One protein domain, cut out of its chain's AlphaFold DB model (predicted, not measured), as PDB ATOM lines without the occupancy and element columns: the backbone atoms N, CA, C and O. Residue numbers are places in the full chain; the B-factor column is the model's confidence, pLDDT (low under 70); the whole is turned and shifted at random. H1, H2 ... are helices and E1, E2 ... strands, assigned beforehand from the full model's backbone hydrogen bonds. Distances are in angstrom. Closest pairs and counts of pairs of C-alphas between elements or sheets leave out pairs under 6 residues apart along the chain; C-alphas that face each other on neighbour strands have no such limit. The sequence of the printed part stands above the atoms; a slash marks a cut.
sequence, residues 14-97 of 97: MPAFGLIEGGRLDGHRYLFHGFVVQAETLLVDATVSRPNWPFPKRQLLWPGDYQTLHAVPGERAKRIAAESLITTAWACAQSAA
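This is residues 14 to 97 of the 97 residues of an uncharacterized protein of Methylibium petroleiphilum (strain ATCC BAA-1232 / LMG 22953 / PM1) (UniProt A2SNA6). A strongly twisted sheet of five strands, with the long hairpin of E2 and E3 in its middle, has the helix H2 packed along E2 toward one end and the very short H1 over E3. The long link after H1 takes the chain past the end of E1 to E5 at the sheet's edge, and H2 follows directly. The printed part has 84 residues, with E1, E2, E3, E4, H1, E5 and H2 in that order; the sheet runs E4, E3, E2, E1, E5 and is antiparallel throughout. The class is mixed, helices and strands. The whole is compact, with a radius of gyration of the C-alphas of 13.0 A, yet elongated, spanning 40 by 24 by 19 A.

Find C-alpha 14 at (124.815, 125.915, 133.283), where E1 begins; it covers residues 14 to 21, 12.0 A, and bends by 121 degrees at residue 17. E2, residues 29 to 38, is 24.5 A long and bends by 68 degrees at residue 33. E3 comes back over residues 41 to 49, 23.7 A, from C-alpha 41 at (119.316, 111.181, 126.814). E4 is residues 57 to 61, H1 residues 63 to 66, and E5 residues 78 to 81. H2, residues 83 to 95, runs 18.7 A and ends with C-alpha 95 at (116.129, 103.705, 140.312).

Begin at E1, whose pairing is staggered: residues 14 to 17 pair with E5, where N 16 and O 78 are 2.8 A apart, and residues 17 to 19 pair with E2, where N 30 and O 18 are 2.9 A apart. Farther on, residues 20 to 21 of E1 pair antiparallel with residues 70 to 71. E1 and E2, E2 and E3, and E3 and E4 are hairpins, and E1 to E4 make a meander, each strand the antiparallel neighbour of the one before. Look for N 43 and O 36 at 2.7 A between E3 and E2, and for N 61 and O 44 at 2.8 A between E4 and E3. H1 is on the sheet at a height of 6.4 A, only just over E3, with 3 of its 4 C-alphas; the closest C-alphas are those of Leu 43 and Pro 63, 6.4 A apart. H2 is on the sheet at a height of 8.6 A, over E2 and along the strands, at 26 degrees to E2 on the local plane; C-alphas 35 and 89 come closest, at 5.8 A. H1 and H2 are apart. In H2 every O i to N i+4 pair is within hydrogen-bond range; H1 is too short for such a pair.

The two C-alphas farthest apart are those of Gly 74 and Ala 97, at 41.8 A. The printed part has no cut, and its one long link is H1 to E5, with 11 residues between them. The mean pLDDT of the printed part is 86.2; look for values under 70 at residues 75 to 76 and 96 to 97.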
ATOM      1  N   MET A  14     126.046 125.654 134.028       85.88
ATOM      2  CA  MET A  14     124.815 125.915 133.283       85.88
ATOM      3  C   MET A  14     124.131 127.186 133.800       85.88
ATOM      4  O   MET A  14     124.219 127.472 135.002       85.88
ATOM      5  N   PRO A  15     123.455 127.963 132.936       88.12
ATOM      6  CA  PRO A  15     122.543 129.007 133.387       88.12
ATOM      7  C   PRO A  15     121.456 128.390 134.273       88.12
ATOM      8  O   PRO A  15     120.825 127.415 133.890       88.12
ATOM      9  N   ALA A  16     121.246 128.931 135.467       88.62
ATOM     10  CA  ALA A  16     120.133 128.564 136.338       88.62
ATOM     11  C   ALA A  16     118.948 129.498 136.127       88.62
ATOM     12  O   ALA A  16     117.808 129.052 136.107       88.62
ATOM     13  N   PHE A  17     119.214 130.791 135.947       89.38
ATOM     14  CA  PHE A  17     118.207 131.722 135.466       89.38
ATOM     15  C   PHE A  17     118.841 132.944 134.803       89.38
ATOM     16  O   PHE A  17     120.000 133.258 135.081       89.38
ATOM     17  N   GLY A  18     118.063 133.642 133.977       89.75
ATOM     18  CA  GLY A  18     118.429 134.931 133.389       89.75
ATOM     19  C   GLY A  18     118.196 134.980 131.885       89.75
ATOM     20  O   GLY A  18     117.634 134.052 131.301       89.75
ATOM     21  N   LEU A  19     118.615 136.083 131.269       90.38
ATOM     22  CA  LEU A  19     118.741 136.163 129.818       90.38
ATOM     23  C   LEU A  19     119.865 135.221 129.364       90.38
ATOM     24  O   LEU A  19     120.913 135.148 130.013       90.38
ATOM     25  N   ILE A  20     119.625 134.492 128.281       89.19
ATOM     26  CA  ILE A  20     120.593 133.566 127.696       89.19
ATOM     27  C   ILE A  20     120.885 133.915 126.239       89.19
ATOM     28  O   ILE A  20     120.027 134.425 125.524       89.19
ATOM     29  N   GLU A  21     122.102 133.598 125.823       88.06
ATOM     30  CA  GLU A  21     122.606 133.713 124.458       88.06
ATOM     31  C   GLU A  21     123.110 132.356 123.965       88.06
ATOM     32  O   GLU A  21     123.540 131.502 124.754       88.06
ATOM     33  N   GLY A  22     123.076 132.184 122.647       82.38
ATOM     34  CA  GLY A  22     123.575 131.007 121.950       82.38
ATOM     35  C   GLY A  22     122.518 129.942 121.656       82.38
ATOM     36  O   GLY A  22     121.461 129.840 122.282       82.38
ATOM     37  N   GLY A  23     122.834 129.104 120.669       80.75
ATOM     38  CA  GLY A  23     121.968 128.012 120.235       80.75
ATOM     39  C   GLY A  23     120.587 128.486 119.783       80.75
ATOM     40  O   GLY A  23     120.419 129.554 119.201       80.75
ATOM     41  N   ARG A  24     119.576 127.658 120.046       85.19
ATOM     42  CA  ARG A  24     118.201 127.874 119.575       85.19
ATOM     43  C   ARG A  24     117.357 128.758 120.502       85.19
ATOM     44  O   ARG A  24     116.238 129.119 120.147       85.19
ATOM     45  N   LEU A  25     117.877 129.077 121.688       86.56
ATOM     46  CA  LEU A  25     117.205 129.894 122.703       86.56
ATOM     47  C   LEU A  25     117.866 131.265 122.880       86.56
ATOM     48  O   LEU A  25     117.678 131.915 123.907       86.56
ATOM     49  N   ASP A  26     118.626 131.705 121.883       88.25
ATOM     50  CA  ASP A  26     119.273 133.008 121.882       88.25
ATOM     51  C   ASP A  26     118.269 134.145 122.151       88.25
ATOM     52  O   ASP A  26     117.152 134.163 121.615       88.25
ATOM     53  N   GLY A  27     118.615 135.046 123.069       88.69
ATOM     54  CA  GLY A  27     117.764 136.160 123.493       88.69
ATOM     55  C   GLY A  27     116.547 135.765 124.341       88.69
ATOM     56  O   GLY A  27     115.690 136.608 124.616       88.69
ATOM     57  N   HIS A  28     116.421 134.504 124.760       90.75
ATOM     58  CA  HIS A  28     115.315 134.067 125.614       90.75
ATOM     59  C   HIS A  28     115.658 134.271 127.092       90.75
ATOM     60  O   HIS A  28     116.818 134.246 127.498       90.75
ATOM     61  N   ARG A  29     114.639 134.430 127.941       91.12
ATOM     62  CA  ARG A  29     114.807 134.273 129.390       91.12
ATOM     63  C   ARG A  29     114.590 132.826 129.770       91.12
ATOM     64  O   ARG A  29     113.637 132.195 129.320       91.12
ATOM     65  N   TYR A  30     115.453 132.334 130.632       90.94
ATOM     66  CA  TYR A  30     115.529 130.939 131.005       90.94
ATOM     67  C   TYR A  30     115.459 130.797 132.528       90.94
ATOM     68  O   TYR A  30     115.999 131.632 133.255       90.94
ATOM     69  N   LEU A  31     114.786 129.750 133.004       92.38
ATOM     70  CA  LEU A  31     114.724 129.333 134.404       92.38
ATOM     71  C   LEU A  31     114.816 127.806 134.468       92.38
ATOM     72  O   LEU A  31     113.914 127.111 134.006       92.38
ATOM     73  N   PHE A  32     115.895 127.301 135.051       92.56
ATOM     74  CA  PHE A  32     116.156 125.880 135.252       92.56
ATOM     75  C   PHE A  32     115.314 125.308 136.391       92.56
ATOM     76  O   PHE A  32     115.295 125.880 137.482       92.56
ATOM     77  N   HIS A  33     114.713 124.140 136.164       94.06
ATOM     78  CA  HIS A  33     114.039 123.356 137.205       94.06
ATOM     79  C   HIS A  33     114.807 122.088 137.564       94.06
ATOM     80  O   HIS A  33     114.899 121.742 138.739       94.06
ATOM     81  N   GLY A  34     115.370 121.394 136.574       91.69
ATOM     82  CA  GLY A  34     116.030 120.116 136.812       91.69
ATOM     83  C   GLY A  34     116.535 119.446 135.540       91.69
ATOM     84  O   GLY A  34     116.294 119.906 134.425       91.69
ATOM     85  N   PHE A  35     117.238 118.334 135.725       92.31
ATOM     86  CA  PHE A  35     117.568 117.417 134.642       92.31
ATOM     87  C   PHE A  35     116.601 116.237 134.650       92.31
ATOM     88  O   PHE A  35     116.217 115.753 135.715       92.31
ATOM     89  N   VAL A  36     116.248 115.761 133.464       92.38
ATOM     90  CA  VAL A  36     115.410 114.577 133.253       92.38
ATOM     91  C   VAL A  36     116.163 113.646 132.317       92.38
ATOM     92  O   VAL A  36     116.722 114.104 131.329       92.38
ATOM     93  N   VAL A  37     116.196 112.351 132.608       91.69
ATOM     94  CA  VAL A  37     116.788 111.356 131.705       91.69
ATOM     95  C   VAL A  37     115.665 110.612 130.997       91.69
ATOM     96  O   VAL A  37     114.745 110.118 131.645       91.69
ATOM     97  N   GLN A  38     115.741 110.524 129.672       89.38
ATOM     98  CA  GLN A  38     114.782 109.802 128.842       89.38
ATOM     99  C   GLN A  38     115.528 108.976 127.794       89.38
ATOM    100  O   GLN A  38     116.251 109.553 126.986       89.38
ATOM    101  N   ALA A  39     115.340 107.650 127.793       82.88
ATOM    102  CA  ALA A  39     115.933 106.724 126.815       82.88
ATOM    103  C   ALA A  39     117.426 107.013 126.542       82.88
ATOM    104  O   ALA A  39     117.823 107.243 125.403       82.88
ATOM    105  N   GLU A  40     118.233 107.081 127.605       85.25
ATOM    106  CA  GLU A  40     119.672 107.405 127.563       85.25
ATOM    107  C   GLU A  40     120.038 108.854 127.183       85.25
ATOM    108  O   GLU A  40     121.210 109.186 127.000       85.25
ATOM    109  N   THR A  41     119.067 109.763 127.100       89.25
ATOM    110  CA  THR A  41     119.316 111.181 126.814       89.25
ATOM    111  C   THR A  41     119.033 112.049 128.031       89.25
ATOM    112  O   THR A  41     117.943 112.020 128.597       89.25
ATOM    113  N   LEU A  42     120.009 112.880 128.402       89.38
ATOM    114  CA  LEU A  42     119.841 113.909 129.421       89.38
ATOM    115  C   LEU A  42     119.153 115.140 128.813       89.38
ATOM    116  O   LEU A  42     119.700 115.806 127.937       89.38
ATOM    117  N   LEU A  43     117.964 115.447 129.306       92.44
ATOM    118  CA  LEU A  43     117.169 116.616 128.966       92.44
ATOM    119  C   LEU A  43     117.203 117.624 130.111       92.44
ATOM    120  O   LEU A  43     117.397 117.281 131.280       92.44
ATOM    121  N   VAL A  44     116.974 118.883 129.766       92.12
ATOM    122  CA  VAL A  44     116.865 119.971 130.734       92.12
ATOM    123  C   VAL A  44     115.417 120.420 130.822       92.12
ATOM    124  O   VAL A  44     114.844 120.863 129.832       92.12
ATOM    125  N   ASP A  45     114.834 120.331 132.010       94.62
ATOM    126  CA  ASP A  45     113.522 120.895 132.296       94.62
ATOM    127  C   ASP A  45     113.669 122.355 132.713       94.62
ATOM    128  O   ASP A  45     114.313 122.681 133.720       94.62
ATOM    129  N   ALA A  46     113.084 123.239 131.912       93.94
ATOM    130  CA  ALA A  46     113.187 124.667 132.122       93.94
ATOM    131  C   ALA A  46     111.922 125.412 131.706       93.94
ATOM    132  O   ALA A  46     111.217 125.044 130.766       93.94
ATOM    133  N   THR A  47     111.675 126.533 132.375       94.81
ATOM    134  CA  THR A  47     110.760 127.560 131.884       94.81
ATOM    135  C   THR A  47     111.524 128.536 131.004       94.81
ATOM    136  O   THR A  47     112.519 129.124 131.422       94.81
ATOM    137  N   VAL A  48     111.032 128.731 129.785       92.25
ATOM    138  CA  VAL A  48     111.611 129.629 128.792       92.25
ATOM    139  C   VAL A  48     110.585 130.687 128.401       92.25
ATOM    140  O   VAL A  48     109.423 130.382 128.122       92.25
ATOM    141  N   SER A  49     111.011 131.944 128.375       92.56
ATOM    142  CA  SER A  49     110.214 133.079 127.918       92.56
ATOM    143  C   SER A  49     110.899 133.735 126.727       92.56
ATOM    144  O   SER A  49     112.042 134.183 126.837       92.56
ATOM    145  N   ARG A  50     110.217 133.768 125.580       88.62
ATOM    146  CA  ARG A  50     110.729 134.423 124.372       88.62
ATOM    147  C   ARG A  50     110.512 135.932 124.438       88.62
ATOM    148  O   ARG A  50     109.530 136.370 125.046       88.62
ATOM    149  N   PRO A  51     111.326 136.720 123.720       78.94
ATOM    150  CA  PRO A  51     110.917 138.062 123.334       78.94
ATOM    151  C   PRO A  51     109.541 137.985 122.652       78.94
ATOM    152  O   PRO A  51     109.337 137.168 121.754       78.94
ATOM    153  N   ASN A  52     108.590 138.805 123.102       83.19
ATOM    154  CA  ASN A  52     107.219 138.894 122.570       83.19
ATOM    155  C   ASN A  52     106.277 137.719 122.883       83.19
ATOM    156  O   ASN A  52     105.212 137.611 122.276       83.19
ATOM    157  N   TRP A  53     106.613 136.842 123.832       82.44
ATOM    158  CA  TRP A  53     105.625 135.897 124.351       82.44
ATOM    159  C   TRP A  53     104.750 136.524 125.436       82.44
ATOM    160  O   TRP A  53     105.282 137.167 126.339       82.44
ATOM    161  N   PRO A  54     103.424 136.287 125.403       83.25
ATOM    162  CA  PRO A  54     102.536 136.783 126.449       83.25
ATOM    163  C   PRO A  54     102.779 136.062 127.783       83.25
ATOM    164  O   PRO A  54     102.605 136.663 128.837       83.25
ATOM    165  N   PHE A  55     103.222 134.798 127.746       88.25
ATOM    166  CA  PHE A  55     103.492 133.987 128.933       88.25
ATOM    167  C   PHE A  55     104.705 133.061 128.727       88.25
ATOM    168  O   PHE A  55     104.873 132.515 127.630       88.25
ATOM    169  N   PRO A  56     105.536 132.832 129.765       90.75
ATOM    170  CA  PRO A  56     106.587 131.816 129.738       90.75
ATOM    171  C   PRO A  56     106.020 130.404 129.545       90.75
ATOM    172  O   PRO A  56     104.910 130.112 129.993       90.75
ATOM    173  N   LYS A  57     106.793 129.497 128.938       92.94
ATOM    174  CA  LYS A  57     106.410 128.082 128.789       92.94
ATOM    175  C   LYS A  57     107.460 127.161 129.389       92.94
ATOM    176  O   LYS A  57     108.653 127.382 129.205       92.94
ATOM    177  N   ARG A  58     107.017 126.120 130.095       94.56
ATOM    178  CA  ARG A  58     107.883 125.025 130.550       94.56
ATOM    179  C   ARG A  58     108.066 124.019 129.419       94.56
ATOM    180  O   ARG A  58     107.089 123.673 128.760       94.56
ATOM    181  N   GLN A  59     109.295 123.585 129.181       93.12
ATOM    182  CA  GLN A  59     109.625 122.624 128.133       93.12
ATOM    183  C   GLN A  59     110.889 121.842 128.491       93.12
ATOM    184  O   GLN A  59     111.749 122.335 129.221       93.12
ATOM    185  N   LEU A  60     110.997 120.637 127.932       93.56
ATOM    186  CA  LEU A  60     112.216 119.841 127.967       93.56
ATOM    187  C   LEU A  60     113.108 120.245 126.794       93.56
ATOM    188  O   LEU A  60     112.667 120.269 125.645       93.56
ATOM    189  N   LEU A  61     114.354 120.574 127.100       91.00
ATOM    190  CA  LEU A  61     115.363 120.969 126.132       91.00
ATOM    191  C   LEU A  61     116.283 119.795 125.842       91.00
ATOM    192  O   LEU A  61     116.816 119.168 126.765       91.00
ATOM    193  N   TRP A  62     116.502 119.539 124.559       90.25
ATOM    194  CA  TRP A  62     117.443 118.526 124.113       90.25
ATOM    195  C   TRP A  62     118.878 119.019 124.281       90.25
ATOM    196  O   TRP A  62     119.109 120.230 124.293       90.25
ATOM    197  N   PRO A  63     119.872 118.115 124.340       85.69
ATOM    198  CA  PRO A  63     121.277 118.503 124.416       85.69
ATOM    199  C   PRO A  63     121.675 119.570 123.387       85.69
ATOM    200  O   PRO A  63     122.350 120.531 123.744       85.69
ATOM    201  N   GLY A  64     121.192 119.467 122.146       83.88
ATOM    202  CA  GLY A  64     121.450 120.469 121.105       83.88
ATOM    203  C   GLY A  64     120.836 121.850 121.376       83.88
ATOM    204  O   GLY A  64     121.353 122.845 120.881       83.88
ATOM    205  N   ASP A  65     119.777 121.934 122.184       82.50
ATOM    206  CA  ASP A  65     119.139 123.203 122.542       82.50
ATOM    207  C   ASP A  65     119.885 123.921 123.678       82.50
ATOM    208  O   ASP A  65     119.878 125.153 123.708       82.50
ATOM    209  N   TYR A  66     120.506 123.180 124.614       78.62
ATOM    210  CA  TYR A  66     121.089 123.766 125.830       78.62
ATOM    211  C   TYR A  66     122.625 123.754 125.932       78.62
ATOM    212  O   TYR A  66     123.192 124.454 126.774       78.62
ATOM    213  N   GLN A  67     123.324 122.966 125.110       80.19
ATOM    214  CA  GLN A  67     124.784 122.798 125.210       80.19
ATOM    215  C   GLN A  67     125.583 124.076 124.946       80.19
ATOM    216  O   GLN A  67     126.659 124.243 125.515       80.19
ATOM    217  N   THR A  68     125.057 124.960 124.103       81.38
ATOM    218  CA  THR A  68     125.696 126.221 123.709       81.38
ATOM    219  C   THR A  68     125.117 127.424 124.451       81.38
ATOM    220  O   THR A  68     125.300 128.550 124.001       81.38
ATOM    221  N   LEU A  69     124.349 127.208 125.528       83.88
ATOM    222  CA  LEU A  69     123.705 128.304 126.246       83.88
ATOM    223  C   LEU A  69     124.662 128.974 127.213       83.88
ATOM    224  O   LEU A  69     125.251 128.345 128.099       83.88
ATOM    225  N   HIS A  70     124.712 130.291 127.105       84.50
ATOM    226  CA  HIS A  70     125.474 131.151 127.986       84.50
ATOM    227  C   HIS A  70     124.530 132.145 128.651       84.50
ATOM    228  O   HIS A  70     123.629 132.675 128.018       84.50
ATOM    229  N   ALA A  71     124.704 132.375 129.951       84.50
ATOM    230  CA  ALA A  71     123.919 133.379 130.660       84.50
ATOM    231  C   ALA A  71     124.541 134.761 130.424       84.50
ATOM    232  O   ALA A  71     125.749 134.910 130.639       84.50
ATOM    233  N   VAL A  72     123.734 135.748 130.032       83.62
ATOM    234  CA  VAL A  72     124.189 137.123 129.781       83.62
ATOM    235  C   VAL A  72     124.526 137.807 131.112       83.62
ATOM    236  O   VAL A  72     123.638 137.962 131.959       83.62
ATOM    237  N   PRO A  73     125.787 138.212 131.352       75.62
ATOM    238  CA  PRO A  73     126.174 138.876 132.594       75.62
ATOM    239  C   PRO A  73     125.389 140.177 132.825       75.62
ATOM    240  O   PRO A  73     125.150 140.936 131.896       75.62
ATOM    241  N   GLY A  74     125.009 140.458 134.077       72.94
ATOM    242  CA  GLY A  74     124.334 141.709 134.463       72.94
ATOM    243  C   GLY A  74     122.800 141.640 134.519       72.94
ATOM    244  O   GLY A  74     122.199 142.318 135.347       72.94
ATOM    245  N   GLU A  75     122.158 140.733 133.782       68.94
ATOM    246  CA  GLU A  75     120.689 140.559 133.758       68.94
ATOM    247  C   GLU A  75     120.187 139.593 134.846       68.94
ATOM    248  O   GLU A  75     119.401 138.672 134.600       68.94
ATOM    249  N   ARG A  76     120.706 139.745 136.073       69.38
ATOM    250  CA  ARG A  76     120.500 138.799 137.190       69.38
ATOM    251  C   ARG A  76     120.914 137.353 136.860       69.38
ATOM    252  O   ARG A  76     120.523 136.431 137.560       69.38
ATOM    253  N   ALA A  77     121.722 137.141 135.824       76.19
ATOM    254  CA  ALA A  77     122.144 135.816 135.398       76.19
ATOM    255  C   ALA A  77     122.821 135.028 136.530       76.19
ATOM    256  O   ALA A  77     123.876 135.417 137.036       76.19
ATOM    257  N   LYS A  78     122.236 133.885 136.905       82.62
ATOM    258  CA  LYS A  78     122.825 132.949 137.871       82.62
ATOM    259  C   LYS A  78     123.299 131.708 137.145       82.62
ATOM    260  O   LYS A  78     122.598 131.183 136.285       82.62
ATOM    261  N   ARG A  79     124.471 131.209 137.529       85.19
ATOM    262  CA  ARG A  79     125.030 129.948 137.037       85.19
ATOM    263  C   ARG A  79     125.094 128.941 138.173       85.19
ATOM    264  O   ARG A  79     125.277 129.318 139.329       85.19
ATOM    265  N   ILE A  80     124.944 127.673 137.829       87.69
ATOM    266  CA  ILE A  80     125.077 126.548 138.755       87.69
ATOM    267  C   ILE A  80     126.081 125.545 138.201       87.69
ATOM    268  O   ILE A  80     126.209 125.391 136.983       87.69
ATOM    269  N   ALA A  81     126.795 124.874 139.102       86.56
ATOM    270  CA  ALA A  81     127.568 123.695 138.750       86.56
ATOM    271  C   ALA A  81     126.576 122.563 138.450       86.56
ATOM    272  O   ALA A  81     125.800 122.168 139.317       86.56
ATOM    273  N   ALA A  82     126.556 122.089 137.208       86.12
ATOM    274  CA  ALA A  82     125.584 121.107 136.749       86.12
ATOM    275  C   ALA A  82     125.998 119.666 137.067       86.12
ATOM    276  O   ALA A  82     125.150 118.789 137.087       86.12
ATOM    277  N   GLU A  83     127.281 119.409 137.313       87.44
ATOM    278  CA  GLU A  83     127.835 118.055 137.427       87.44
ATOM    279  C   GLU A  83     127.134 117.191 138.485       87.44
ATOM    280  O   GLU A  83     126.667 116.101 138.165       87.44
ATOM    281  N   SER A  84     126.971 117.697 139.711       85.56
ATOM    282  CA  SER A  84     126.274 116.960 140.772       85.56
ATOM    283  C   SER A  84     124.811 116.682 140.419       85.56
ATOM    284  O   SER A  84     124.324 115.579 140.640       85.56
ATOM    285  N   LEU A  85     124.130 117.654 139.811       87.19
ATOM    286  CA  LEU A  85     122.724 117.547 139.418       87.19
ATOM    287  C   LEU A  85     122.516 116.534 138.288       87.19
ATOM    288  O   LEU A  85     121.530 115.800 138.295       87.19
ATOM    289  N   ILE A  86     123.452 116.475 137.339       88.38
ATOM    290  CA  ILE A  86     123.457 115.479 136.263       88.38
ATOM    291  C   ILE A  86     123.599 114.082 136.864       88.38
ATOM    292  O   ILE A  86     122.805 113.197 136.547       88.38
ATOM    293  N   THR A  87     124.567 113.892 137.760       88.75
ATOM    294  CA  THR A  87     124.783 112.608 138.439       88.75
ATOM    295  C   THR A  87     123.542 112.169 139.216       88.75
ATOM    296  O   THR A  87     123.125 111.016 139.106       88.75
ATOM    297  N   THR A  88     122.895 113.086 139.945       88.44
ATOM    298  CA  THR A  88     121.640 112.797 140.654       88.44
ATOM    299  C   THR A  88     120.515 112.392 139.699       88.44
ATOM    300  O   THR A  88     119.797 111.437 139.988       88.44
ATOM    301  N   ALA A  89     120.366 113.068 138.558       88.62
ATOM    302  CA  ALA A  89     119.321 112.742 137.588       88.62
ATOM    303  C   ALA A  89     119.496 111.336 136.995       88.62
ATOM    304  O   ALA A  89     118.530 110.579 136.913       88.62
ATOM    305  N   TRP A  90     120.730 110.951 136.660       89.38
ATOM    306  CA  TRP A  90     121.042 109.599 136.191       89.38
ATOM    307  C   TRP A  90     120.806 108.525 137.252       89.38
ATOM    308  O   TRP A  90     120.269 107.467 136.928       89.38
ATOM    309  N   ALA A  91     121.172 108.782 138.509       89.31
ATOM    310  CA  ALA A  91     120.904 107.856 139.608       89.31
ATOM    311  C   ALA A  91     119.394 107.663 139.838       89.31
ATOM    312  O   ALA A  91     118.927 106.543 140.041       89.31
ATOM    313  N   CYS A  92     118.621 108.750 139.758       86.69
ATOM    314  CA  CYS A  92     117.168 108.705 139.902       86.69
ATOM    315  C   CYS A  92     116.511 107.907 138.767       86.69
ATOM    316  O   CYS A  92     115.653 107.071 139.036       86.69
ATOM    317  N   ALA A  93     116.954 108.102 137.524       86.38
ATOM    318  CA  ALA A  93     116.417 107.391 136.367       86.38
ATOM    319  C   ALA A  93     116.689 105.880 136.406       86.38
ATOM    320  O   ALA A  93     115.804 105.097 136.087       86.38
ATOM    321  N   GLN A  94     117.876 105.471 136.869       83.25
ATOM    322  CA  GLN A  94     118.214 104.057 137.087       83.25
ATOM    323  C   GLN A  94     117.405 103.410 138.219       83.25
ATOM    324  O   GLN A  94     117.221 102.202 138.217       83.25
ATOM    325  N   SER A  95     116.934 104.201 139.186       74.62
ATOM    326  CA  SER A  95     116.129 103.705 140.312       74.62
ATOM    327  C   SER A  95     114.633 103.613 139.986       74.62
ATOM    328  O   SER A  95     113.870 103.064 140.773       74.62
ATOM    329  N   ALA A  96     114.206 104.207 138.869       63.28
ATOM    330  CA  ALA A  96     112.820 104.215 138.406       63.28
ATOM    331  C   ALA A  96     112.549 103.182 137.293       63.28
ATOM    332  O   ALA A  96     111.406 103.071 136.847       63.28
ATOM    333  N   ALA A  97     113.593 102.478 136.841       53.84
ATOM    334  CA  ALA A  97     113.546 101.376 135.881       53.84
ATOM    335  C   ALA A  97     113.480 100.030 136.616       53.84
ATOM    336  O   ALA A  97     112.784  99.128 136.101       53.84
TER     337      ALA A  97